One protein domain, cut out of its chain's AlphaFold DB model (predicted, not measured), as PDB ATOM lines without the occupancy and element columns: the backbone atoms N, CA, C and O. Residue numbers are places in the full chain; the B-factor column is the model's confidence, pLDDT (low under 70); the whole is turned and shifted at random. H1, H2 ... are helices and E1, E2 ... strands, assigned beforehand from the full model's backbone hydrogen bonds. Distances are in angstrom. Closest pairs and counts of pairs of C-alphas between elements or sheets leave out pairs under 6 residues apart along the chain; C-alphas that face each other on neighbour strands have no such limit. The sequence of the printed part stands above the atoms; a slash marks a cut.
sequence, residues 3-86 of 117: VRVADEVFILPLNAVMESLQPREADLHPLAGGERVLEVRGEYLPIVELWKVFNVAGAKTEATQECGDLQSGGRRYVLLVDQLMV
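This is residues 3 to 86 of the 117 residues of the protein "Chemotaxis protein CheA" of Escherichia coli (UniProt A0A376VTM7). A strongly twisted, curling sheet of six strands, E3 E7 E8 E6 E5 E4, makes the larger part of the domain, and a small sheet of three strands, E2 E1 E9, sits beyond the end of E8 and the start of E7. The long strand E6 joins the two halves of the large sheet, E3 E7 E8 and E5 E4, and at its end the short helix H1 grazes the small sheet; from there a long loop leads back to E7. The printed part has 84 residues with nine named strands and one named helix, in the order E1 E2 E3 E4 E5 E6 H1 E7 E8 E9; the large sheet is mixed, the small one antiparallel, and the class is mostly strand. The whole is compact, with a radius of gyration of the C-alphas of 12.1 A and a rounded outline of 32 by 27 by 20 A.

In the large sheet, E6, residues 43 to 49, is paired in a staggered way: its residues 43 to 46 pair with E5, residues 36 to 40, and its residues 47 to 49 with E8, residues 75 to 80. E8 and E6 are parallel at 49 degrees, with N 48 and O 78 at 2.7 A, within hydrogen-bond range. E5 and E6 form a hairpin, antiparallel at 134 degrees, with N 40 and O 43 at 2.8 A. E4, residues 28 to 30, is an edge strand and forms a hairpin with E5, with N 37 and O 29 at 2.9 A. E4, E5 and E6 are a meander, each strand the antiparallel neighbour of the one before. On the other side of E8 is E7, residues 67 to 72; the two are a hairpin at 152 degrees, with N 70 and O 77 at 2.8 A. The other edge strand, E3, residues 17 to 21, is antiparallel to E7, with N 18 and O 69 at 2.8 A. From edge to edge the strands' lines turn by 98 degrees and the way across the sheet turns by 70 degrees. In the small sheet, E1, residues 3 to 5, is the inner strand. It forms a hairpin with E2, residues 8 to 11, where N 10 and O 3 are 2.8 A apart, and is antiparallel to E9, residues 83 to 85, where N 4 and O 83 are 2.9 A apart. The closest C-alphas of E7 and E9 are those of Gly 68 and Leu 84, 7.3 A apart. H1, residues 50 to 54, only grazes the small sheet, and its closest C-alphas to E1 are those of Trp 51 and Val 5, 6.5 A apart. H1 is not on the large sheet, but only just, with 4 pairs of C-alphas within 10 A. In H1 every O i to N i+4 pair is within hydrogen-bond range.

E6 is 18.4 A long, from C-alpha 43 at (40.387, -29.457, -22.246) to C-alpha 49 at (29.150, -41.984, -14.831). E8 measures 16.2 A, E7 15.7 A, E5 12.8 A, E3 10.7 A and E2 10.3 A. E4 and E1 measure 6.8 A each, H1 6.3 A and E9 6.1 A. E1 begins at C-alpha 3, (27.083, -48.886, -24.777), and E9 ends at C-alpha 85, (29.644, -51.305, -28.613).

The two C-alphas farthest apart are those of Ala 32 and Val 86, at 33.9 A, while those of Val 3 and Val 86 are 8.3 A apart. The printed part has no cut. The link from H1 to E7, residues 55 to 66, is long; that from E3 to E4 is short, and the others are tight. The mean pLDDT of the printed part is 84.2, and residues 14 to 16, between E2 and E3, are under 70.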
ATOM      1  N   VAL A   3      26.115 -48.757 -25.867       84.38
ATOM      2  CA  VAL A   3      27.083 -48.886 -24.777       84.38
ATOM      3  C   VAL A   3      26.556 -49.872 -23.755       84.38
ATOM      4  O   VAL A   3      25.343 -49.975 -23.577       84.38
ATOM      5  N   ARG A   4      27.455 -50.599 -23.100       84.25
ATOM      6  CA  ARG A   4      27.114 -51.540 -22.037       84.25
ATOM      7  C   ARG A   4      27.527 -50.978 -20.683       84.25
ATOM      8  O   ARG A   4      28.597 -50.384 -20.561       84.25
ATOM      9  N   VAL A   5      26.683 -51.204 -19.683       86.56
ATOM     10  CA  VAL A   5      26.945 -50.939 -18.267       86.56
ATOM     11  C   VAL A   5      26.402 -52.132 -17.491       86.56
ATOM     12  O   VAL A   5      25.197 -52.372 -17.525       86.56
ATOM     13  N   ALA A   6      27.273 -52.899 -16.841       88.00
ATOM     14  CA  ALA A   6      26.945 -54.209 -16.290       88.00
ATOM     15  C   ALA A   6      26.212 -55.086 -17.332       88.00
ATOM     16  O   ALA A   6      26.706 -55.277 -18.450       88.00
ATOM     17  N   ASP A   7      25.023 -55.581 -16.990       85.12
ATOM     18  CA  ASP A   7      24.178 -56.406 -17.860       85.12
ATOM     19  C   ASP A   7      23.203 -55.585 -18.728       85.12
ATOM     20  O   ASP A   7      22.394 -56.145 -19.472       85.12
ATOM     21  N   GLU A   8      23.274 -54.254 -18.664       80.94
ATOM     22  CA  GLU A   8      22.383 -53.349 -19.384       80.94
ATOM     23  C   GLU A   8      23.046 -52.750 -20.628       80.94
ATOM     24  O   GLU A   8      24.230 -52.405 -20.639       80.94
ATOM     25  N   VAL A   9      22.259 -52.597 -21.698       83.44
ATOM     26  CA  VAL A   9      22.699 -51.988 -22.961       83.44
ATOM     27  C   VAL A   9      21.862 -50.747 -23.248       83.44
ATOM     28  O   VAL A   9      20.643 -50.825 -23.399       83.44
ATOM     29  N   PHE A  10      22.535 -49.608 -23.392       81.00
ATOM     30  CA  PHE A  10      21.930 -48.312 -23.688       81.00
ATOM     31  C   PHE A  10      22.210 -47.902 -25.135       81.00
ATOM     32  O   PHE A  10      23.293 -48.146 -25.673       81.00
ATOM     33  N   ILE A  11      21.242 -47.244 -25.774       80.44
ATOM     34  CA  ILE A  11      21.399 -46.680 -27.120       80.44
ATOM     35  C   ILE A  11      21.728 -45.194 -26.995       80.44
ATOM     36  O   ILE A  11      20.951 -44.421 -26.442       80.44
ATOM     37  N   LEU A  12      22.862 -44.794 -27.567       73.69
ATOM     38  CA  LEU A  12      23.277 -43.402 -27.686       73.69
ATOM     39  C   LEU A  12      22.999 -42.866 -29.099       73.69
ATOM     40  O   LEU A  12      23.166 -43.612 -30.084       73.69
ATOM     41  N   PRO A  13      22.645 -41.571 -29.234       71.12
ATOM     42  CA  PRO A  13      22.528 -40.923 -30.535       71.12
ATOM     43  C   PRO A  13      23.827 -41.103 -31.329       71.12
ATOM     44  O   PRO A  13      24.920 -40.946 -30.790       71.12
ATOM     45  N   LEU A  14      23.731 -41.461 -32.614       58.06
ATOM     46  CA  LEU A  14      24.914 -41.732 -33.448       58.06
ATOM     47  C   LEU A  14      25.846 -40.521 -33.585       58.06
ATOM     48  O   LEU A  14      27.044 -40.705 -33.729       58.06
ATOM     49  N   ASN A  15      25.299 -39.310 -33.519       66.44
ATOM     50  CA  ASN A  15      26.042 -38.055 -33.589       66.44
ATOM     51  C   ASN A  15      26.617 -37.600 -32.239       66.44
ATOM     52  O   ASN A  15      27.243 -36.548 -32.192       66.44
ATOM     53  N   ALA A  16      26.351 -38.328 -31.152       67.88
ATOM     54  CA  ALA A  16      26.736 -37.889 -29.819       67.88
ATOM     55  C   ALA A  16      28.126 -38.361 -29.411       67.88
ATOM     56  O   ALA A  16      28.698 -37.717 -28.551       67.88
ATOM     57  N   VAL A  17      28.660 -39.449 -29.976       70.75
ATOM     58  CA  VAL A  17      29.972 -39.987 -29.582       70.75
ATOM     59  C   VAL A  17      30.996 -39.702 -30.673       70.75
ATOM     60  O   VAL A  17      30.802 -40.095 -31.822       70.75
ATOM     61  N   MET A  18      32.078 -39.037 -30.287       72.12
ATOM     62  CA  MET A  18      33.143 -38.582 -31.173       72.12
ATOM     63  C   MET A  18      34.249 -39.632 -31.300       72.12
ATOM     64  O   MET A  18      34.594 -40.037 -32.407       72.12
ATOM     65  N   GLU A  19      34.784 -40.098 -30.169       79.38
ATOM     66  CA  GLU A  19      35.877 -41.073 -30.112       79.38
ATOM     67  C   GLU A  19      35.844 -41.887 -28.809       79.38
ATOM     68  O   GLU A  19      35.271 -41.455 -27.808       79.38
ATOM     69  N   SER A  20      36.440 -43.084 -28.825       85.25
ATOM     70  CA  SER A  20      36.705 -43.848 -27.604       85.25
ATOM     71  C   SER A  20      37.992 -43.356 -26.953       85.25
ATOM     72  O   SER A  20      38.996 -43.144 -27.633       85.25
ATOM     73  N   LEU A  21      37.985 -43.259 -25.633       86.62
ATOM     74  CA  LEU A  21      39.102 -42.844 -24.806       86.62
ATOM     75  C   LEU A  21      39.442 -43.963 -23.822       86.62
ATOM     76  O   LEU A  21      38.559 -44.628 -23.281       86.62
ATOM     77  N   GLN A  22      40.735 -44.131 -23.561       86.56
ATOM     78  CA  GLN A  22      41.230 -44.961 -22.469       86.56
ATOM     79  C   GLN A  22      42.183 -44.112 -21.625       86.56
ATOM     80  O   GLN A  22      43.387 -44.069 -21.899       86.56
ATOM     81  N   PRO A  23      41.636 -43.335 -20.682       86.56
ATOM     82  CA  PRO A  23      42.415 -42.364 -19.936       86.56
ATOM     83  C   PRO A  23      43.334 -43.025 -18.914       86.56
ATOM     84  O   PRO A  23      43.060 -44.109 -18.393       86.56
ATOM     85  N   ARG A  24      44.434 -42.344 -18.604       89.31
ATOM     86  CA  ARG A  24      45.337 -42.742 -17.525       89.31
ATOM     87  C   ARG A  24      44.884 -42.089 -16.229       89.31
ATOM     88  O   ARG A  24      44.239 -41.047 -16.240       89.31
ATOM     89  N   GLU A  25      45.295 -42.654 -15.098       88.56
ATOM     90  CA  GLU A  25      45.017 -42.043 -13.789       88.56
ATOM     91  C   GLU A  25      45.540 -40.608 -13.686       88.56
ATOM     92  O   GLU A  25      44.892 -39.764 -13.083       88.56
ATOM     93  N   ALA A  26      46.681 -40.321 -14.320       91.62
ATOM     94  CA  ALA A  26      47.280 -38.990 -14.341       91.62
ATOM     95  C   ALA A  26      46.435 -37.937 -15.080       91.62
ATOM     96  O   ALA A  26      46.615 -36.752 -14.822       91.62
ATOM     97  N   ASP A  27      45.529 -38.365 -15.964       92.75
ATOM     98  CA  ASP A  27      44.646 -37.480 -16.730       92.75
ATOM     99  C   ASP A  27      43.342 -37.177 -15.958       92.75
ATOM    100  O   ASP A  27      42.519 -36.370 -16.397       92.75
ATOM    101  N   LEU A  28      43.113 -37.848 -14.818       92.62
ATOM    102  CA  LEU A  28      41.931 -37.688 -13.975       92.62
ATOM    103  C   LEU A  28      42.191 -36.656 -12.882       92.62
ATOM    104  O   LEU A  28      43.076 -36.822 -12.042       92.62
ATOM    105  N   HIS A  29      41.340 -35.635 -12.821       93.38
ATOM    106  CA  HIS A  29      41.455 -34.577 -11.822       93.38
ATOM    107  C   HIS A  29      40.183 -34.491 -10.969       93.38
ATOM    108  O   HIS A  29      39.069 -34.505 -11.507       93.38
ATOM    109  N   PRO A  30      40.312 -34.407  -9.633       89.56
ATOM    110  CA  PRO A  30      39.164 -34.272  -8.750       89.56
ATOM    111  C   PRO A  30      38.540 -32.875  -8.857       89.56
ATOM    112  O   PRO A  30      39.240 -31.868  -8.959       89.56
ATOM    113  N   LEU A  31      37.214 -32.817  -8.758       85.75
ATOM    114  CA  LEU A  31      36.444 -31.600  -8.523       85.75
ATOM    115  C   LEU A  31      35.909 -31.569  -7.084       85.75
ATOM    116  O   LEU A  31      35.856 -32.581  -6.376       85.75
ATOM    117  N   ALA A  32      35.473 -30.386  -6.645       84.12
ATOM    118  CA  ALA A  32      34.733 -30.255  -5.397       84.12
ATOM    119  C   ALA A  32      33.468 -31.136  -5.426       84.12
ATOM    120  O   ALA A  32      32.812 -31.258  -6.454       84.12
ATOM    121  N   GLY A  33      33.122 -31.755  -4.293       79.88
ATOM    122  CA  GLY A  33      31.930 -32.608  -4.196       79.88
ATOM    123  C   GLY A  33      32.116 -34.057  -4.666       79.88
ATOM    124  O   GLY A  33      31.140 -34.798  -4.713       79.88
ATOM    125  N   GLY A  34      33.347 -34.488  -4.967       78.69
ATOM    126  CA  GLY A  34      33.651 -35.882  -5.325       78.69
ATOM    127  C   GLY A  34      33.406 -36.230  -6.796       78.69
ATOM    128  O   GLY A  34      33.524 -37.394  -7.179       78.69
ATOM    129  N   GLU A  35      33.081 -35.235  -7.621       83.94
ATOM    130  CA  GLU A  35      33.070 -35.365  -9.076       83.94
ATOM    131  C   GLU A  35      34.499 -35.378  -9.639       83.94
ATOM    132  O   GLU A  35      35.471 -35.045  -8.955       83.94
ATOM    133  N   ARG A  36      34.639 -35.786 -10.902       89.31
ATOM    134  CA  ARG A  36      35.928 -35.882 -11.595       89.31
ATOM    135  C   ARG A  36      35.824 -35.270 -12.985       89.31
ATOM    136  O   ARG A  36      34.784 -35.375 -13.640       89.31
ATOM    137  N   VAL A  37      36.918 -34.676 -13.440       93.75
ATOM    138  CA  VAL A  37      37.118 -34.276 -14.835       93.75
ATOM    139  C   VAL A  37      38.249 -35.087 -15.441       93.75
ATOM    140  O   VAL A  37      39.154 -35.534 -14.734       93.75
ATOM    141  N   LEU A  38      38.186 -35.262 -16.753       93.94
ATOM    142  CA  LEU A  38      39.247 -35.852 -17.550       93.94
ATOM    143  C   LEU A  38      39.883 -34.770 -18.420       93.94
ATOM    144  O   LEU A  38      39.167 -34.061 -19.128       93.94
ATOM    145  N   GLU A  39      41.208 -34.663 -18.404       93.56
ATOM    146  CA  GLU A  39      41.922 -33.820 -19.360       93.56
ATOM    147  C   GLU A  39      42.019 -34.524 -20.723       93.56
ATOM    148  O   GLU A  39      42.667 -35.557 -20.877       93.56
ATOM    149  N   VAL A  40      41.377 -33.954 -21.742       91.25
ATOM    150  CA  VAL A  40      41.401 -34.457 -23.119       91.25
ATOM    151  C   VAL A  40      41.956 -33.372 -24.028       91.25
ATOM    152  O   VAL A  40      41.284 -32.389 -24.331       91.25
ATOM    153  N   ARG A  41      43.199 -33.556 -24.494       90.19
ATOM    154  CA  ARG A  41      43.893 -32.620 -25.404       90.19
ATOM    155  C   ARG A  41      43.911 -31.170 -24.876       90.19
ATOM    156  O   ARG A  41      43.718 -30.234 -25.647       90.19
ATOM    157  N   GLY A  42      44.138 -30.995 -23.574       91.00
ATOM    158  CA  GLY A  42      44.188 -29.687 -22.909       91.00
ATOM    159  C   GLY A  42      42.825 -29.099 -22.521       91.00
ATOM    160  O   GLY A  42      42.770 -27.966 -22.047       91.00
ATOM    161  N   GLU A  43      41.726 -29.837 -22.708       92.25
ATOM    162  CA  GLU A  43      40.387 -29.457 -22.246       92.25
ATOM    163  C   GLU A  43      39.949 -30.354 -21.077       92.25
ATOM    164  O   GLU A  43      40.009 -31.577 -21.181       92.25
ATOM    165  N   TYR A  44      39.477 -29.766 -19.974       93.25
ATOM    166  CA  TYR A  44      38.925 -30.517 -18.841       93.25
ATOM    167  C   TYR A  44      37.448 -30.829 -19.071       93.25
ATOM    168  O   TYR A  44      36.591 -29.947 -18.981       93.25
ATOM    169  N   LEU A  45      37.148 -32.095 -19.347       92.62
ATOM    170  CA  LEU A  45      35.801 -32.566 -19.636       92.62
ATOM    171  C   LEU A  45      35.171 -33.216 -18.397       92.62
ATOM    172  O   LEU A  45      35.798 -34.081 -17.780       92.62
ATOM    173  N   PRO A  46      33.929 -32.860 -18.027       91.31
ATOM    174  CA  PRO A  46      33.225 -33.519 -16.933       91.31
ATOM    175  C   PRO A  46      32.960 -34.991 -17.257       91.31
ATOM    176  O   PRO A  46      32.513 -35.324 -18.360       91.31
ATOM    177  N   ILE A  47      33.207 -35.863 -16.275       90.94
ATOM    178  CA  ILE A  47      32.935 -37.295 -16.392       90.94
ATOM    179  C   ILE A  47      31.503 -37.577 -15.933       90.94
ATOM    180  O   ILE A  47      31.146 -37.368 -14.775       90.94
ATOM    181  N   VAL A  48      30.688 -38.096 -16.843       87.88
ATOM    182  CA  VAL A  48      29.347 -38.608 -16.579       87.88
ATOM    183  C   VAL A  48      29.438 -40.115 -16.388       87.88
ATOM    184  O   VAL A  48      29.744 -40.868 -17.312       87.88
ATOM    185  N   GLU A  49      29.149 -40.567 -15.176       87.88
ATOM    186  CA  GLU A  49      29.150 -41.984 -14.831       87.88
ATOM    187  C   GLU A  49      27.778 -42.591 -15.127       87.88
ATOM    188  O   GLU A  49      26.810 -42.361 -14.397       87.88
ATOM    189  N   LEU A  50      27.676 -43.362 -16.214       86.00
ATOM    190  CA  LEU A  50      26.378 -43.807 -16.723       86.00
ATOM    191  C   LEU A  50      25.617 -44.696 -15.727       86.00
ATOM    192  O   LEU A  50      24.394 -44.608 -15.615       86.00
ATOM    193  N   TRP A  51      26.355 -45.485 -14.945       86.81
ATOM    194  CA  TRP A  51      25.802 -46.312 -13.877       86.81
ATOM    195  C   TRP A  51      25.143 -45.490 -12.761       86.81
ATOM    196  O   TRP A  51      24.111 -45.911 -12.246       86.81
ATOM    197  N   LYS A  52      25.666 -44.299 -12.421       87.75
ATOM    198  CA  LYS A  52      25.035 -43.394 -11.441       87.75
ATOM    199  C   LYS A  52      23.747 -42.802 -11.993       87.75
ATOM    200  O   LYS A  52      22.748 -42.743 -11.286       87.75
ATOM    201  N   VAL A  53      23.771 -42.376 -13.258       85.12
ATOM    202  CA  VAL A  53      22.624 -41.731 -13.914       85.12
ATOM    203  C   VAL A  53      21.428 -42.680 -14.009       85.12
ATOM    204  O   VAL A  53      20.301 -42.266 -13.748       85.12
ATOM    205  N   PHE A  54      21.669 -43.947 -14.353       80.75
ATOM    206  CA  PHE A  54      20.614 -44.956 -14.502       80.75
ATOM    207  C   PHE A  54      20.449 -45.883 -13.292       80.75
ATOM    208  O   PHE A  54      19.601 -46.770 -13.325       80.75
ATOM    209  N   ASN A  55      21.202 -45.654 -12.211       84.88
ATOM    210  CA  ASN A  55      21.178 -46.461 -10.989       84.88
ATOM    211  C   ASN A  55      21.402 -47.969 -11.252       84.88
ATOM    212  O   ASN A  55      20.679 -48.823 -10.737       84.88
ATOM    213  N   VAL A  56      22.411 -48.284 -12.070       83.25
ATOM    214  CA  VAL A  56      22.780 -49.655 -12.450       83.25
ATOM    215  C   VAL A  56      23.794 -50.208 -11.451       83.25
ATOM    216  O   VAL A  56      24.859 -49.626 -11.239       83.25
ATOM    217  N   ALA A  57      23.475 -51.346 -10.840       88.38
ATOM    218  CA  ALA A  57      24.381 -52.047  -9.937       88.38
ATOM    219  C   ALA A  57      25.369 -52.941 -10.706       88.38
ATOM    220  O   ALA A  57      25.066 -53.431 -11.790       88.38
ATOM    221  N   GLY A  58      26.546 -53.188 -10.124       88.50
ATOM    222  CA  GLY A  58      27.546 -54.105 -10.694       88.50
ATOM    223  C   GLY A  58      28.352 -53.545 -11.871       88.50
ATOM    224  O   GLY A  58      29.131 -54.281 -12.469       88.50
ATOM    225  N   ALA A  59      28.184 -52.261 -12.191       87.38
ATOM    226  CA  ALA A  59      28.971 -51.578 -13.208       87.38
ATOM    227  C   ALA A  59      30.423 -51.365 -12.763       87.38
ATOM    228  O   ALA A  59      30.715 -51.253 -11.568       87.38
ATOM    229  N   LYS A  60      31.332 -51.224 -13.729       85.56
ATOM    230  CA  LYS A  60      32.692 -50.770 -13.445       85.56
ATOM    231  C   LYS A  60      32.674 -49.276 -13.117       85.56
ATOM    232  O   LYS A  60      32.044 -48.473 -13.801       85.56
ATOM    233  N   THR A  61      33.395 -48.894 -12.067       85.56
ATOM    234  CA  THR A  61      33.384 -47.517 -11.530       85.56
ATOM    235  C   THR A  61      34.720 -46.784 -11.689       85.56
ATOM    236  O   THR A  61      34.818 -45.574 -11.445       85.56
ATOM    237  N   GLU A  62      35.758 -47.498 -12.121       82.75
ATOM    238  CA  GLU A  62      37.085 -46.944 -12.371       82.75
ATOM    239  C   GLU A  62      37.110 -46.174 -13.691       82.75
ATOM    240  O   GLU A  62      36.856 -46.730 -14.757       82.75
ATOM    241  N   ALA A  63      37.454 -44.886 -13.627       74.31
ATOM    242  CA  ALA A  63      37.440 -44.002 -14.790       74.31
ATOM    243  C   ALA A  63      38.595 -44.248 -15.776       74.31
ATOM    244  O   ALA A  63      38.610 -43.633 -16.829       74.31
ATOM    245  N   THR A  64      39.530 -45.147 -15.458       72.50
ATOM    246  CA  THR A  64      40.590 -45.653 -16.355       72.50
ATOM    247  C   THR A  64      40.098 -46.738 -17.319       72.50
ATOM    248  O   THR A  64      40.838 -47.184 -18.199       72.50
ATOM    249  N   GLN A  65      38.856 -47.197 -17.142       74.25
ATOM    250  CA  GLN A  65      38.196 -48.134 -18.043       74.25
ATOM    251  C   GLN A  65      37.689 -47.405 -19.305       74.25
ATOM    252  O   GLN A  65      38.048 -46.261 -19.588       74.25
ATOM    253  N   GLU A  66      36.884 -48.092 -20.110       81.06
ATOM    254  CA  GLU A  66      36.440 -47.603 -21.412       81.06
ATOM    255  C   GLU A  66      35.558 -46.349 -21.286       81.06
ATOM    256  O   GLU A  66      34.495 -46.357 -20.666       81.06
ATOM    257  N   CYS A  67      36.001 -45.250 -21.893       81.69
ATOM    258  CA  CYS A  67      35.292 -43.977 -21.880       81.69
ATOM    259  C   CYS A  67      34.939 -43.547 -23.305       81.69
ATOM    260  O   CYS A  67      35.669 -43.833 -24.251       81.69
ATOM    261  N   GLY A  68      33.834 -42.827 -23.479       79.62
ATOM    262  CA  GLY A  68      33.511 -42.150 -24.738       79.62
ATOM    263  C   GLY A  68      33.627 -40.638 -24.597       79.62
ATOM    264  O   GLY A  68      33.141 -40.087 -23.614       79.62
ATOM    265  N   ASP A  69      34.202 -39.963 -25.588       81.25
ATOM    266  CA  ASP A  69      34.059 -38.514 -25.756       81.25
ATOM    267  C   ASP A  69      32.722 -38.220 -26.433       81.25
ATOM    268  O   ASP A  69      32.442 -38.747 -27.517       81.25
ATOM    269  N   LEU A  70      31.877 -37.420 -25.786       83.25
ATOM    270  CA  LEU A  70      30.560 -37.073 -26.292       83.25
ATOM    271  C   LEU A  70      30.366 -35.580 -26.470       83.25
ATOM    272  O   LEU A  70      30.790 -34.788 -25.636       83.25
ATOM    273  N   GLN A  71      29.583 -35.210 -27.483       78.81
ATOM    274  CA  GLN A  71      29.073 -33.858 -27.661       78.81
ATOM    275  C   GLN A  71      27.540 -33.836 -27.670       78.81
ATOM    276  O   GLN A  71      26.883 -34.542 -28.435       78.81
ATOM    277  N   SER A  72      26.955 -32.974 -26.839       75.94
ATOM    278  CA  SER A  72      25.513 -32.720 -26.810       75.94
ATOM    279  C   SER A  72      25.240 -31.249 -26.520       75.94
ATOM    280  O   SER A  72      25.812 -30.671 -25.596       75.94
ATOM    281  N   GLY A  73      24.388 -30.612 -27.331       76.38
ATOM    282  CA  GLY A  73      24.028 -29.199 -27.153       76.38
ATOM    283  C   GLY A  73      25.229 -28.241 -27.161       76.38
ATOM    284  O   GLY A  73      25.225 -27.253 -26.435       76.38
ATOM    285  N   GLY A  74      26.280 -28.564 -27.924       81.56
ATOM    286  CA  GLY A  74      27.516 -27.777 -27.997       81.56
ATOM    287  C   GLY A  74      28.470 -27.949 -26.809       81.56
ATOM    288  O   GLY A  74      29.521 -27.319 -26.796       81.56
ATOM    289  N   ARG A  75      28.146 -28.806 -25.834       83.62
ATOM    290  CA  ARG A  75      29.016 -29.133 -24.696       83.62
ATOM    291  C   ARG A  75      29.611 -30.524 -24.849       83.62
ATOM    292  O   ARG A  75      28.929 -31.424 -25.346       83.62
ATOM    293  N   ARG A  76      30.860 -30.678 -24.413       88.06
ATOM    294  CA  ARG A  76      31.575 -31.953 -24.404       88.06
ATOM    295  C   ARG A  76      31.548 -32.594 -23.022       88.06
ATOM    296  O   ARG A  76      31.556 -31.895 -22.012       88.06
ATOM    297  N   TYR A  77      31.495 -33.917 -23.006       89.50
ATOM    298  CA  TYR A  77      31.444 -34.743 -21.806       89.50
ATOM    299  C   TYR A  77      32.245 -36.014 -22.045       89.50
ATOM    300  O   TYR A  77      32.335 -36.492 -23.172       89.50
ATOM    301  N   VAL A  78      32.746 -36.605 -20.970       91.69
ATOM    302  CA  VAL A  78      33.306 -37.954 -21.003       91.69
ATOM    303  C   VAL A  78      32.292 -38.889 -20.377       91.69
ATOM    304  O   VAL A  78      31.882 -38.684 -19.243       91.69
ATOM    305  N   LEU A  79      31.853 -39.903 -21.107       89.31
ATOM    306  CA  LEU A  79      30.922 -40.901 -20.598       89.31
ATOM    307  C   LEU A  79      31.697 -42.136 -20.156       89.31
ATOM    308  O   LEU A  79      32.287 -42.819 -20.994       89.31
ATOM    309  N   LEU A  80      31.665 -42.433 -18.859       89.62
ATOM    310  CA  LEU A  80      32.230 -43.662 -18.313       89.62
ATOM    311  C   LEU A  80      31.228 -44.808 -18.479       89.62
ATOM    312  O   LEU A  80      30.096 -44.727 -17.987       89.62
ATOM    313  N   VAL A  81      31.659 -45.866 -19.165       88.06
ATOM    314  CA  VAL A  81      30.870 -47.069 -19.455       88.06
ATOM    315  C   VAL A  81      31.725 -48.322 -19.269       88.06
ATOM    316  O   VAL A  81      32.947 -48.249 -19.177       88.06
ATOM    317  N   ASP A  82      31.102 -49.497 -19.255       86.94
ATOM    318  CA  ASP A  82      31.869 -50.746 -19.206       86.94
ATOM    319  C   ASP A  82      32.400 -51.134 -20.585       86.94
ATOM    320  O   ASP A  82      33.423 -51.815 -20.675       86.94
ATOM    321  N   GLN A  83      31.659 -50.770 -21.640       86.81
ATOM    322  CA  GLN A  83      32.044 -51.019 -23.026       86.81
ATOM    323  C   GLN A  83      31.332 -50.084 -24.014       86.81
ATOM    324  O   GLN A  83      30.110 -49.912 -23.938       86.81
ATOM    325  N   LEU A  84      32.052 -49.568 -25.013       84.62
ATOM    326  CA  LEU A  84      31.476 -48.964 -26.212       84.62
ATOM    327  C   LEU A  84      31.258 -50.059 -27.261       84.62
ATOM    328  O   LEU A  84      32.182 -50.708 -27.748       84.62
ATOM    329  N   MET A  85      30.004 -50.283 -27.638       80.75
ATOM    330  CA  MET A  85      29.644 -51.305 -28.613       80.75
ATOM    331  C   MET A  85      29.466 -50.660 -29.989       80.75
ATOM    332  O   MET A  85      28.429 -50.062 -30.303       80.75
ATOM    333  N   VAL A  86      30.483 -50.808 -30.840       70.06
ATOM    334  CA  VAL A  86      30.388 -50.450 -32.259       70.06
ATOM    335  C   VAL A  86      29.552 -51.515 -32.973       70.06
ATOM    336  O   VAL A  86      29.967 -52.663 -33.130       70.06
TER     337      VAL A  86